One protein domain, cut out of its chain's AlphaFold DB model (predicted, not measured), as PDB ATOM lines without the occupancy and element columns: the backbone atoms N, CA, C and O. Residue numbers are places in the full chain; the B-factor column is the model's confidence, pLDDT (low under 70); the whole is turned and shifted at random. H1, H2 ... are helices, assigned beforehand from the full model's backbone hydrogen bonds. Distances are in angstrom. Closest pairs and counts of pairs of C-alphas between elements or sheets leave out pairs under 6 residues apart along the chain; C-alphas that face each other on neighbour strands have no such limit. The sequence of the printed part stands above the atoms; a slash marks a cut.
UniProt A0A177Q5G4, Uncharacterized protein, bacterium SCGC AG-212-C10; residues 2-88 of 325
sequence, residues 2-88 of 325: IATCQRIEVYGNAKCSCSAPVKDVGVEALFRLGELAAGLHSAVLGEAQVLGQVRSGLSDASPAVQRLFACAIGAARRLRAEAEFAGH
ATOM      1  N   ILE A   2      -5.583  -9.933 265.815       79.44
ATOM      2  CA  ILE A   2      -6.906 -10.519 266.048       79.44
ATOM      3  C   ILE A   2      -7.501  -9.839 267.277       79.44
ATOM      4  O   ILE A   2      -6.942  -9.934 268.367       79.44
ATOM      5  N   ALA A   3      -8.618  -9.139 267.097       76.12
ATOM      6  CA  ALA A   3      -9.341  -8.473 268.172       76.12
ATOM      7  C   ALA A   3     -10.737  -9.089 268.304       76.12
ATOM      8  O   ALA A   3     -11.473  -9.214 267.327       76.12
ATOM      9  N   THR A   4     -11.088  -9.472 269.526       71.88
ATOM     10  CA  THR A   4     -12.406  -9.993 269.905       71.88
ATOM     11  C   THR A   4     -12.925  -9.193 271.103       71.88
ATOM     12  O   THR A   4     -12.183  -8.402 271.685       71.88
ATOM     13  N   CYS A   5     -14.168  -9.422 271.529       64.25
ATOM     14  CA  CYS A   5     -14.706  -8.793 272.740       64.25
ATOM     15  C   CYS A   5     -13.946  -9.163 274.030       64.25
ATOM     16  O   CYS A   5     -14.055  -8.441 275.015       64.25
ATOM     17  N   GLN A   6     -13.176 -10.257 274.031       66.44
ATOM     18  CA  GLN A   6     -12.508 -10.785 275.227       66.44
ATOM     19  C   GLN A   6     -10.978 -10.676 275.184       66.44
ATOM     20  O   GLN A   6     -10.323 -10.902 276.198       66.44
ATOM     21  N   ARG A   7     -10.382 -10.396 274.017       75.56
ATOM     22  CA  ARG A   7      -8.920 -10.397 273.851       75.56
ATOM     23  C   ARG A   7      -8.446  -9.645 272.620       75.56
ATOM     24  O   ARG A   7      -9.157  -9.565 271.617       75.56
ATOM     25  N   ILE A   8      -7.190  -9.214 272.683       83.44
ATOM     26  CA  ILE A   8      -6.414  -8.709 271.553       83.44
ATOM     27  C   ILE A   8      -5.134  -9.539 271.471       83.44
ATOM     28  O   ILE A   8      -4.372  -9.605 272.433       83.44
ATOM     29  N   GLU A   9      -4.901 -10.170 270.325       86.75
ATOM     30  CA  GLU A   9      -3.705 -10.963 270.056       86.75
ATOM     31  C   GLU A   9      -2.975 -10.432 268.816       86.75
ATOM     32  O   GLU A   9      -3.569 -10.134 267.771       86.75
ATOM     33  N   VAL A  10      -1.653 -10.301 268.925       86.75
ATOM     34  CA  VAL A  10      -0.786  -9.811 267.850       86.75
ATOM     35  C   VAL A  10       0.199 -10.909 267.484       86.75
ATOM     36  O   VAL A  10       0.914 -11.425 268.336       86.75
ATOM     37  N   TYR A  11       0.239 -11.240 266.196       85.19
ATOM     38  CA  TYR A  11       1.089 -12.280 265.634       85.19
ATOM     39  C   TYR A  11       2.072 -11.653 264.651       85.19
ATOM     40  O   TYR A  11       1.690 -10.805 263.844       85.19
ATOM     41  N   GLY A  12       3.332 -12.081 264.701       83.50
ATOM     42  CA  GLY A  12       4.382 -11.578 263.827       83.50
ATOM     43  C   GLY A  12       5.621 -12.468 263.847       83.50
ATOM     44  O   GLY A  12       5.746 -13.359 264.680       83.50
ATOM     45  N   ASN A  13       6.545 -12.206 262.921       79.25
ATOM     46  CA  ASN A  13       7.802 -12.956 262.792       79.25
ATOM     47  C   ASN A  13       8.967 -12.353 263.593       79.25
ATOM     48  O   ASN A  13      10.047 -12.934 263.628       79.25
ATOM     49  N   ALA A  14       8.773 -11.185 264.208       76.94
ATOM     50  CA  ALA A  14       9.793 -10.506 264.997       76.94
ATOM     51  C   ALA A  14       9.535 -10.693 266.497       76.94
ATOM     52  O   ALA A  14       8.386 -10.769 266.938       76.94
ATOM     53  N   LYS A  15      10.608 -10.722 267.297       71.25
ATOM     54  CA  LYS A  15      10.487 -10.699 268.760       71.25
ATOM     55  C   LYS A  15       9.819  -9.387 269.188       71.25
ATOM     56  O   LYS A  15      10.340  -8.312 268.905       71.25
ATOM     57  N   CYS A  16       8.684  -9.479 269.885       74.12
ATOM     58  CA  CYS A  16       8.006  -8.315 270.458       74.12
ATOM     59  C   CYS A  16       8.657  -7.916 271.789       74.12
ATOM     60  O   CYS A  16       8.679  -8.703 272.739       74.12
ATOM     61  N   SER A  17       9.127  -6.672 271.889       79.00
ATOM     62  CA  SER A  17       9.587  -6.060 273.146       79.00
ATOM     63  C   SER A  17       8.447  -5.463 273.987       79.00
ATOM     64  O   SER A  17       8.690  -4.951 275.073       79.00
ATOM     65  N   CYS A  18       7.199  -5.564 273.521       81.50
ATOM     66  CA  CYS A  18       6.005  -5.072 274.210       81.50
ATOM     67  C   CYS A  18       5.813  -5.682 275.608       81.50
ATOM     68  O   CYS A  18       6.239  -6.803 275.868       81.50
ATOM     69  N   SER A  19       5.098  -5.001 276.500       83.75
ATOM     70  CA  SER A  19       4.763  -5.474 277.856       83.75
ATOM     71  C   SER A  19       3.542  -6.409 277.901       83.75
ATOM     72  O   SER A  19       2.831  -6.454 278.901       83.75
ATOM     73  N   ALA A  20       3.272  -7.150 276.819       84.12
ATOM     74  CA  ALA A  20       2.118  -8.044 276.752       84.12
ATOM     75  C   ALA A  20       2.156  -9.081 277.896       84.12
ATOM     76  O   ALA A  20       3.218  -9.666 278.135       84.12
ATOM     77  N   PRO A  21       1.016  -9.334 278.573       84.88
ATOM     78  CA  PRO A  21       0.957 -10.207 279.747       84.88
ATOM     79  C   PRO A  21       1.258 -11.670 279.412       84.88
ATOM     80  O   PRO A  21       1.702 -12.418 280.276       84.88
ATOM     81  N   VAL A  22       1.045 -12.077 278.157       86.38
ATOM     82  CA  VAL A  22       1.439 -13.397 277.669       86.38
ATOM     83  C   VAL A  22       2.181 -13.263 276.348       86.38
ATOM     84  O   VAL A  22       1.790 -12.480 275.482       86.38
ATOM     85  N   LYS A  23       3.263 -14.034 276.208       89.12
ATOM     86  CA  LYS A  23       4.116 -14.074 275.021       89.12
ATOM     87  C   LYS A  23       4.449 -15.519 274.691       89.12
ATOM     88  O   LYS A  23       5.247 -16.135 275.392       89.12
ATOM     89  N   ASP A  24       3.877 -16.025 273.611       88.88
ATOM     90  CA  ASP A  24       4.226 -17.344 273.090       88.88
ATOM     91  C   ASP A  24       5.176 -17.199 271.902       88.88
ATOM     92  O   ASP A  24       5.111 -16.231 271.139       88.88
ATOM     93  N   VAL A  25       6.076 -18.168 271.739       87.12
ATOM     94  CA  VAL A  25       7.065 -18.194 270.656       87.12
ATOM     95  C   VAL A  25       7.086 -19.561 269.983       87.12
ATOM     96  O   VAL A  25       6.828 -20.586 270.610       87.12
ATOM     97  N   GLY A  26       7.411 -19.585 268.690       86.69
ATOM     98  CA  GLY A  26       7.525 -20.830 267.933       86.69
ATOM     99  C   GLY A  26       6.200 -21.594 267.850       86.69
ATOM    100  O   GLY A  26       5.168 -21.021 267.502       86.69
ATOM    101  N   VAL A  27       6.240 -22.897 268.137       88.19
ATOM    102  CA  VAL A  27       5.073 -23.785 268.010       88.19
ATOM    103  C   VAL A  27       3.964 -23.457 269.015       88.19
ATOM    104  O   VAL A  27       2.795 -23.597 268.677       88.19
ATOM    105  N   GLU A  28       4.296 -22.918 270.191       90.31
ATOM    106  CA  GLU A  28       3.294 -22.537 271.196       90.31
ATOM    107  C   GLU A  28       2.385 -21.406 270.703       90.31
ATOM    108  O   GLU A  28       1.173 -21.439 270.915       90.31
ATOM    109  N   ALA A  29       2.938 -20.446 269.952       89.94
ATOM    110  CA  ALA A  29       2.135 -19.401 269.316       89.94
ATOM    111  C   ALA A  29       1.170 -19.988 268.273       89.94
ATOM    112  O   ALA A  29       0.039 -19.522 268.131       89.94
ATOM    113  N   LEU A  30       1.594 -21.037 267.561       90.25
ATOM    114  CA  LEU A  30       0.757 -21.733 266.588       90.25
ATOM    115  C   LEU A  30      -0.343 -22.558 267.266       90.25
ATOM    116  O   LEU A  30      -1.478 -22.560 266.790       90.25
ATOM    117  N   PHE A  31      -0.029 -23.227 268.377       92.88
ATOM    118  CA  PHE A  31      -1.019 -23.935 269.181       92.88
ATOM    119  C   PHE A  31      -2.065 -22.976 269.726       92.88
ATOM    120  O   PHE A  31      -3.249 -23.219 269.516       92.88
ATOM    121  N   ARG A  32      -1.659 -21.845 270.312       90.06
ATOM    122  CA  ARG A  32      -2.612 -20.840 270.796       90.06
ATOM    123  C   ARG A  32      -3.501 -20.291 269.683       90.06
ATOM    124  O   ARG A  32      -4.713 -20.196 269.864       90.06
ATOM    125  N   LEU A  33      -2.929 -19.998 268.517       89.94
ATOM    126  CA  LEU A  33      -3.708 -19.581 267.353       89.94
ATOM    127  C   LEU A  33      -4.725 -20.648 266.934       89.94
ATOM    128  O   LEU A  33      -5.864 -20.326 266.603       89.94
ATOM    129  N   GLY A  34      -4.316 -21.917 266.939       90.69
ATOM    130  CA  GLY A  34      -5.205 -23.040 266.679       90.69
ATOM    131  C   GLY A  34      -6.326 -23.129 267.708       90.69
ATOM    132  O   GLY A  34      -7.480 -23.294 267.326       90.69
ATOM    133  N   GLU A  35      -6.002 -23.007 268.999       89.88
ATOM    134  CA  GLU A  35      -6.970 -23.069 270.100       89.88
ATOM    135  C   GLU A  35      -8.002 -21.947 269.964       89.88
ATOM    136  O   GLU A  35      -9.204 -22.171 270.136       89.88
ATOM    137  N   LEU A  36      -7.541 -20.754 269.578       87.00
ATOM    138  CA  LEU A  36      -8.397 -19.622 269.261       87.00
ATOM    139  C   LEU A  36      -9.288 -19.924 268.051       87.00
ATOM    140  O   LEU A  36     -10.506 -19.829 268.154       87.00
ATOM    141  N   ALA A  37      -8.712 -20.347 266.924       85.56
ATOM    142  CA  ALA A  37      -9.453 -20.663 265.702       85.56
ATOM    143  C   ALA A  37     -10.479 -21.797 265.895       85.56
ATOM    144  O   ALA A  37     -11.529 -21.805 265.249       85.56
ATOM    145  N   ALA A  38     -10.191 -22.746 266.785       83.56
ATOM    146  CA  ALA A  38     -11.091 -23.832 267.154       83.56
ATOM    147  C   ALA A  38     -12.205 -23.387 268.119       83.56
ATOM    148  O   ALA A  38     -13.205 -24.090 268.247       83.56
ATOM    149  N   GLY A  39     -12.081 -22.217 268.755       80.62
ATOM    150  CA  GLY A  39     -13.031 -21.731 269.756       80.62
ATOM    151  C   GLY A  39     -12.865 -22.404 271.123       80.62
ATOM    152  O   GLY A  39     -13.801 -22.419 271.913       80.62
ATOM    153  N   LEU A  40     -11.688 -22.963 271.433       81.50
ATOM    154  CA  LEU A  40     -11.409 -23.614 272.730       81.50
ATOM    155  C   LEU A  40     -11.219 -22.606 273.873       81.50
ATOM    156  O   LEU A  40     -11.287 -22.938 275.061       81.50
ATOM    157  N   HIS A  41     -10.984 -21.355 273.497       75.50
ATOM    158  CA  HIS A  41     -10.936 -20.215 274.394       75.50
ATOM    159  C   HIS A  41     -12.276 -19.487 274.536       75.50
ATOM    160  O   HIS A  41     -12.389 -18.642 275.422       75.50
ATOM    161  N   SER A  42     -13.261 -19.794 273.687       69.38
ATOM    162  CA  SER A  42     -14.577 -19.168 273.760       69.38
ATOM    163  C   SER A  42     -15.321 -19.609 275.015       69.38
ATOM    164  O   SER A  42     -15.051 -20.660 275.611       69.38
ATOM    165  N   ALA A  43     -16.283 -18.782 275.411       60.78
ATOM    166  CA  ALA A  43     -17.255 -19.154 276.425       60.78
ATOM    167  C   ALA A  43     -18.008 -20.427 276.022       60.78
ATOM    168  O   ALA A  43     -18.090 -21.368 276.803       60.78
ATOM    169  N   VAL A  44     -18.434 -20.476 274.760       63.47
ATOM    170  CA  VAL A  44     -19.075 -21.631 274.131       63.47
ATOM    171  C   VAL A  44     -18.052 -22.369 273.286       63.47
ATOM    172  O   VAL A  44     -17.458 -21.790 272.372       63.47
ATOM    173  N   LEU A  45     -17.835 -23.648 273.587       61.88
ATOM    174  CA  LEU A  45     -16.917 -24.481 272.820       61.88
ATOM    175  C   LEU A  45     -17.391 -24.605 271.373       61.88
ATOM    176  O   LEU A  45     -18.464 -25.136 271.118       61.88
ATOM    177  N   GLY A  46     -16.557 -24.174 270.427       55.25
ATOM    178  CA  GLY A  46     -16.875 -24.302 269.006       55.25
ATOM    179  C   GLY A  46     -17.647 -23.119 268.420       55.25
ATOM    180  O   GLY A  46     -18.207 -23.235 267.332       55.25
ATOM    181  N   GLU A  47     -17.617 -21.935 269.027       66.06
ATOM    182  CA  GLU A  47     -18.198 -20.735 268.415       66.06
ATOM    183  C   GLU A  47     -17.561 -20.443 267.033       66.06
ATOM    184  O   GLU A  47     -16.351 -20.252 266.902       66.06
ATOM    185  N   ALA A  48     -18.356 -20.475 265.955       59.69
ATOM    186  CA  ALA A  48     -17.851 -20.358 264.576       59.69
ATOM    187  C   ALA A  48     -17.336 -18.949 264.226       59.69
ATOM    188  O   ALA A  48     -16.566 -18.777 263.278       59.69
ATOM    189  N   GLN A  49     -17.741 -17.939 264.999       62.69
ATOM    190  CA  GLN A  49     -17.397 -16.540 264.752       62.69
ATOM    191  C   GLN A  49     -15.905 -16.256 264.941       62.69
ATOM    192  O   GLN A  49     -15.340 -15.462 264.187       62.69
ATOM    193  N   VAL A  50     -15.251 -16.948 265.881       67.94
ATOM    194  CA  VAL A  50     -13.820 -16.754 266.149       67.94
ATOM    195  C   VAL A  50     -12.982 -17.153 264.935       67.94
ATOM    196  O   VAL A  50     -12.055 -16.439 264.565       67.94
ATOM    197  N   LEU A  51     -13.365 -18.215 264.218       70.00
ATOM    198  CA  LEU A  51     -12.694 -18.613 262.976       70.00
ATOM    199  C   LEU A  51     -12.781 -17.527 261.891       70.00
ATOM    200  O   LEU A  51     -11.827 -17.329 261.138       70.00
ATOM    201  N   GLY A  52     -13.913 -16.823 261.807       68.88
ATOM    202  CA  GLY A  52     -14.096 -15.695 260.895       68.88
ATOM    203  C   GLY A  52     -13.192 -14.510 261.245       68.88
ATOM    204  O   GLY A  52     -12.538 -13.958 260.362       68.88
ATOM    205  N   GLN A  53     -13.085 -14.179 262.534       72.06
ATOM    206  CA  GLN A  53     -12.218 -13.103 263.040       72.06
ATOM    207  C   GLN A  53     -10.723 -13.424 262.880       72.06
ATOM    208  O   GLN A  53      -9.924 -12.556 262.535       72.06
ATOM    209  N   VAL A  54     -10.335 -14.688 263.075       74.25
ATOM    210  CA  VAL A  54      -8.961 -15.147 262.825       74.25
ATOM    211  C   VAL A  54      -8.596 -14.990 261.346       74.25
ATOM    212  O   VAL A  54      -7.469 -14.613 261.028       74.25
ATOM    213  N   ARG A  55      -9.545 -15.226 260.428       69.44
ATOM    214  CA  ARG A  55      -9.322 -15.020 258.989       69.44
ATOM    215  C   ARG A  55      -9.253 -13.557 258.586       69.44
ATOM    216  O   ARG A  55      -8.428 -13.229 257.744       69.44
ATOM    217  N   SER A  56     -10.089 -12.686 259.148       68.56
ATOM    218  CA  SER A  56     -10.028 -11.257 258.815       68.56
ATOM    219  C   SER A  56      -8.719 -10.620 259.282       68.56
ATOM    220  O   SER A  56      -8.196  -9.746 258.606       68.56
ATOM    221  N   GLY A  57      -8.125 -11.119 260.371       68.06
ATOM    222  CA  GLY A  57      -6.804 -10.691 260.843       68.06
ATOM    223  C   GLY A  57      -5.614 -11.109 259.961       68.06
ATOM    224  O   GLY A  57      -4.478 -10.783 260.316       68.06
ATOM    225  N   LEU A  58      -5.859 -11.837 258.860       69.19
ATOM    226  CA  LEU A  58      -4.849 -12.403 257.960       69.19
ATOM    227  C   LEU A  58      -4.458 -11.479 256.797       69.19
ATOM    228  O   LEU A  58      -3.374 -11.657 256.247       69.19
ATOM    229  N   SER A  59      -5.323 -10.530 256.416       64.06
ATOM    230  CA  SER A  59      -5.181  -9.748 255.173       64.06
ATOM    231  C   SER A  59      -3.850  -9.004 255.072       64.06
ATOM    232  O   SER A  59      -3.273  -8.930 253.993       64.06
ATOM    233  N   ASP A  60      -3.337  -8.535 256.210       67.62
ATOM    234  CA  ASP A  60      -2.145  -7.682 256.272       67.62
ATOM    235  C   ASP A  60      -0.916  -8.444 256.809       67.62
ATOM    236  O   ASP A  60       0.116  -7.856 257.137       67.62
ATOM    237  N   ALA A  61      -1.020  -9.768 256.967       73.75
ATOM    238  CA  ALA A  61       0.048 -10.593 257.520       73.75
ATOM    239  C   ALA A  61       1.094 -10.957 256.456       73.75
ATOM    240  O   ALA A  61       0.768 -11.165 255.289       73.75
ATOM    241  N   SER A  62       2.359 -11.123 256.862       75.94
ATOM    242  CA  SER A  62       3.409 -11.587 255.944       75.94
ATOM    243  C   SER A  62       3.106 -13.001 255.418       75.94
ATOM    244  O   SER A  62       2.516 -13.801 256.150       75.94
ATOM    245  N   PRO A  63       3.578 -13.395 254.219       72.50
ATOM    246  CA  PRO A  63       3.293 -14.720 253.659       72.50
ATOM    247  C   PRO A  63       3.684 -15.886 254.579       72.50
ATOM    248  O   PRO A  63       3.057 -16.942 254.568       72.50
ATOM    249  N   ALA A  64       4.741 -15.720 255.377       76.00
ATOM    250  CA  ALA A  64       5.157 -16.718 256.361       76.00
ATOM    251  C   ALA A  64       4.145 -16.862 257.508       76.00
ATOM    252  O   ALA A  64       3.799 -17.986 257.867       76.00
ATOM    253  N   VAL A  65       3.624 -15.744 258.024       80.88
ATOM    254  CA  VAL A  65       2.547 -15.750 259.023       80.88
ATOM    255  C   VAL A  65       1.267 -16.322 258.412       80.88
ATOM    256  O   VAL A  65       0.637 -17.176 259.030       80.88
ATOM    257  N   GLN A  66       0.929 -15.948 257.173       81.69
ATOM    258  CA  GLN A  66      -0.262 -16.458 256.493       81.69
ATOM    259  C   GLN A  66      -0.267 -17.986 256.361       81.69
ATOM    260  O   GLN A  66      -1.281 -18.629 256.634       81.69
ATOM    261  N   ARG A  67       0.878 -18.589 256.011       79.94
ATOM    262  CA  ARG A  67       1.021 -20.055 255.937       79.94
ATOM    263  C   ARG A  67       0.817 -20.732 257.290       79.94
ATOM    264  O   ARG A  67       0.101 -21.727 257.378       79.94
ATOM    265  N   LEU A  68       1.417 -20.191 258.351       83.44
ATOM    266  CA  LEU A  68       1.246 -20.721 259.707       83.44
ATOM    267  C   LEU A  68      -0.217 -20.620 260.159       83.44
ATOM    268  O   LEU A  68      -0.778 -21.584 260.677       83.44
ATOM    269  N   PHE A  69      -0.877 -19.504 259.864       87.06
ATOM    270  CA  PHE A  69      -2.306 -19.337 260.109       87.06
ATOM    271  C   PHE A  69      -3.145 -20.352 259.335       87.06
ATOM    272  O   PHE A  69      -4.033 -20.965 259.919       87.06
ATOM    273  N   ALA A  70      -2.850 -20.595 258.055       84.19
ATOM    274  CA  ALA A  70      -3.543 -21.612 257.267       84.19
ATOM    275  C   ALA A  70      -3.393 -23.019 257.877       84.19
ATOM    276  O   ALA A  70      -4.361 -23.782 257.907       84.19
ATOM    277  N   CYS A  71      -2.214 -23.339 258.425       87.38
ATOM    278  CA  CYS A  71      -1.975 -24.584 259.154       87.38
ATOM    279  C   CYS A  71      -2.884 -24.699 260.392       87.38
ATOM    280  O   CYS A  71      -3.632 -25.672 260.510       87.38
ATOM    281  N   ALA A  72      -2.883 -23.687 261.268       90.50
ATOM    282  CA  ALA A  72      -3.717 -23.660 262.473       90.50
ATOM    283  C   ALA A  72      -5.224 -23.674 262.159       90.50
ATOM    284  O   ALA A  72      -5.971 -24.461 262.732       90.50
ATOM    285  N   ILE A  73      -5.673 -22.856 261.202       87.06
ATOM    286  CA  ILE A  73      -7.071 -22.779 260.743       87.06
ATOM    287  C   ILE A  73      -7.529 -24.119 260.159       87.06
ATOM    288  O   ILE A  73      -8.661 -24.544 260.390       87.06
ATOM    289  N   GLY A  74      -6.669 -24.785 259.382       85.00
ATOM    290  CA  GLY A  74      -6.950 -26.103 258.820       85.00
ATOM    291  C   GLY A  74      -7.119 -27.170 259.901       85.00
ATOM    292  O   GLY A  74      -8.079 -27.936 259.848       85.00
ATOM    293  N   ALA A  75      -6.233 -27.187 260.900       89.75
ATOM    294  CA  ALA A  75      -6.338 -28.095 262.042       89.75
ATOM    295  C   ALA A  75      -7.596 -27.816 262.879       89.75
ATOM    296  O   ALA A  75      -8.349 -28.738 263.172       89.75
ATOM    297  N   ALA A  76      -7.887 -26.545 263.171       88.19
ATOM    298  CA  ALA A  76      -9.091 -26.136 263.888       88.19
ATOM    299  C   ALA A  76     -10.383 -26.550 263.164       88.19
ATOM    300  O   ALA A  76     -11.316 -27.037 263.792       88.19
ATOM    301  N   ARG A  77     -10.444 -26.404 261.833       82.38
ATOM    302  CA  ARG A  77     -11.576 -26.883 261.019       82.38
ATOM    303  C   ARG A  77     -11.759 -28.392 261.115       82.38
ATOM    304  O   ARG A  77     -12.888 -28.844 261.252       82.38
ATOM    305  N   ARG A  78     -10.663 -29.152 261.036       83.19
ATOM    306  CA  ARG A  78     -10.695 -30.613 261.145       83.19
ATOM    307  C   ARG A  78     -11.145 -31.050 262.537       83.19
ATOM    308  O   ARG A  78     -12.067 -31.844 262.622       83.19
ATOM    309  N   LEU A  79     -10.603 -30.448 263.598       87.44
ATOM    310  CA  LEU A  79     -11.069 -30.682 264.967       87.44
ATOM    311  C   LEU A  79     -12.575 -30.427 265.086       87.44
ATOM    312  O   LEU A  79     -13.279 -31.218 265.689       87.44
ATOM    313  N   ARG A  80     -13.074 -29.343 264.481       76.56
ATOM    314  CA  ARG A  80     -14.502 -28.987 264.476       76.56
ATOM    315  C   ARG A  80     -15.403 -29.939 263.709       76.56
ATOM    316  O   ARG A  80     -16.585 -29.984 264.011       76.56
ATOM    317  N   ALA A  81     -14.861 -30.646 262.727       74.44
ATOM    318  CA  ALA A  81     -15.580 -31.697 262.025       74.44
ATOM    319  C   ALA A  81     -15.506 -33.040 262.774       74.44
ATOM    320  O   ALA A  81     -16.460 -33.803 262.725       74.44
ATOM    321  N   GLU A  82     -14.382 -33.325 263.446       79.25
ATOM    322  CA  GLU A  82     -14.164 -34.561 264.214       79.25
ATOM    323  C   GLU A  82     -14.892 -34.554 265.562       79.25
ATOM    324  O   GLU A  82     -15.389 -35.583 266.005       79.25
ATOM    325  N   ALA A  83     -14.938 -33.406 266.233       72.44
ATOM    326  CA  ALA A  83     -15.596 -33.280 267.516       72.44
ATOM    327  C   ALA A  83     -17.045 -32.835 267.326       72.44
ATOM    328  O   ALA A  83     -17.323 -31.843 266.652       72.44
ATOM    329  N   GLU A  84     -17.958 -33.525 268.006       62.41
ATOM    330  CA  GLU A  84     -19.321 -33.053 268.240       62.41
ATOM    331  C   GLU A  84     -19.265 -31.825 269.160       62.41
ATOM    332  O   GLU A  84     -19.438 -31.901 270.377       62.41
ATOM    333  N   PHE A  85     -18.937 -30.666 268.586       59.50
ATOM    334  CA  PHE A  85     -19.105 -29.387 269.259       59.50
ATOM    335  C   PHE A  85     -20.605 -29.127 269.372       59.50
ATOM    336  O   PHE A  85     -21.201 -28.514 268.490       59.50
ATOM    337  N   ALA A  86     -21.209 -29.571 270.469       45.78
ATOM    338  CA  ALA A  86     -22.598 -29.295 270.827       45.78
ATOM    339  C   ALA A  86     -22.839 -27.807 271.196       45.78
ATOM    340  O   ALA A  86     -23.626 -27.514 272.083       45.78
ATOM    341  N   GLY A  87     -22.107 -26.855 270.598       51.19
ATOM    342  CA  GLY A  87     -21.931 -25.500 271.124       51.19
ATOM    343  C   GLY A  87     -21.811 -24.402 270.061       51.19
ATOM    344  O   GLY A  87     -20.762 -23.799 269.860       51.19
ATOM    345  N   HIS A  88     -22.897 -24.062 269.378       54.28
ATOM    346  CA  HIS A  88     -23.166 -22.674 268.999       54.28
ATOM    347  C   HIS A  88     -23.774 -21.876 270.164       54.28
ATOM    348  O   HIS A  88     -24.377 -22.450 271.060       54.28
TER     349      HIS A  88
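What this domain is: This is residues 2 to 88 of the 325 residues of an uncharacterized protein of bacterium SCGC AG-212-C10 (UniProt A0A177Q5G4). Three helices, H1, H2 and H3, are gathered with their centres in a triangle, and a long looped stretch with no named element, residues 2 to 26, comes before the first of them. H3 is the longest; H1 packs on it at a steep tilt, and H2, running nearly antiparallel to H3, meets H1 at residues 36 to 38. The printed part has 87 residues with three named helices, in the order H1, H2, H3, and no named strand; its class is all helix, though under half of the residues, 41, are in named elements. The whole is compact, with a radius of gyration of the C-alphas of 12.8 A, yet elongated, spanning 40 by 25 by 22 A.

Where its parts are: Residues 2 to 26 hold no named element, but residues 2 to 3 pair with residues 8 to 9, antiparallel. H1, residues 27 to 38, begins at C-alpha 27 (5.073, -23.785, 268.010) and is 16.2 A long. H2, residues 48 to 56, is 13.3 A long. H3, residues 63 to 82, is 28.5 A long and ends at C-alpha 82 (-14.164, -34.561, 264.214).

How they stand to each other: H1 touches H3, closest at the C-alphas of Ala 38 and Ala 76, 4.5 A apart. Their lines stand at a steep tilt of 50 degrees, the same way. H1 touches H2 with residues 36 to 38 alone; the closest C-alphas, of Ala 37 and Leu 51, are 4.7 A apart. This tilt is steep, 53 degrees, opposite ways. H2 and H3 are close but not clearly touching, the closest C-alphas, of Leu 51 and Ile 73, being 7.3 A apart, at a shallow tilt of 12 degrees, opposite ways. In H1 and H3 every O i to N i+4 pair is within hydrogen-bond range; in H2 4 of 5 are.

The domain as a whole: The C-alphas of Ser 17 and Glu 84 are the two farthest apart, 39.9 A. The printed part has no cut, and the links H1 to H2 and H2 to H3 are short. Mean pLDDT of the printed part is 77.4; it is under 70 at residues 5 to 6, 42 to 50, 52, 55 to 60 and 84 to 88.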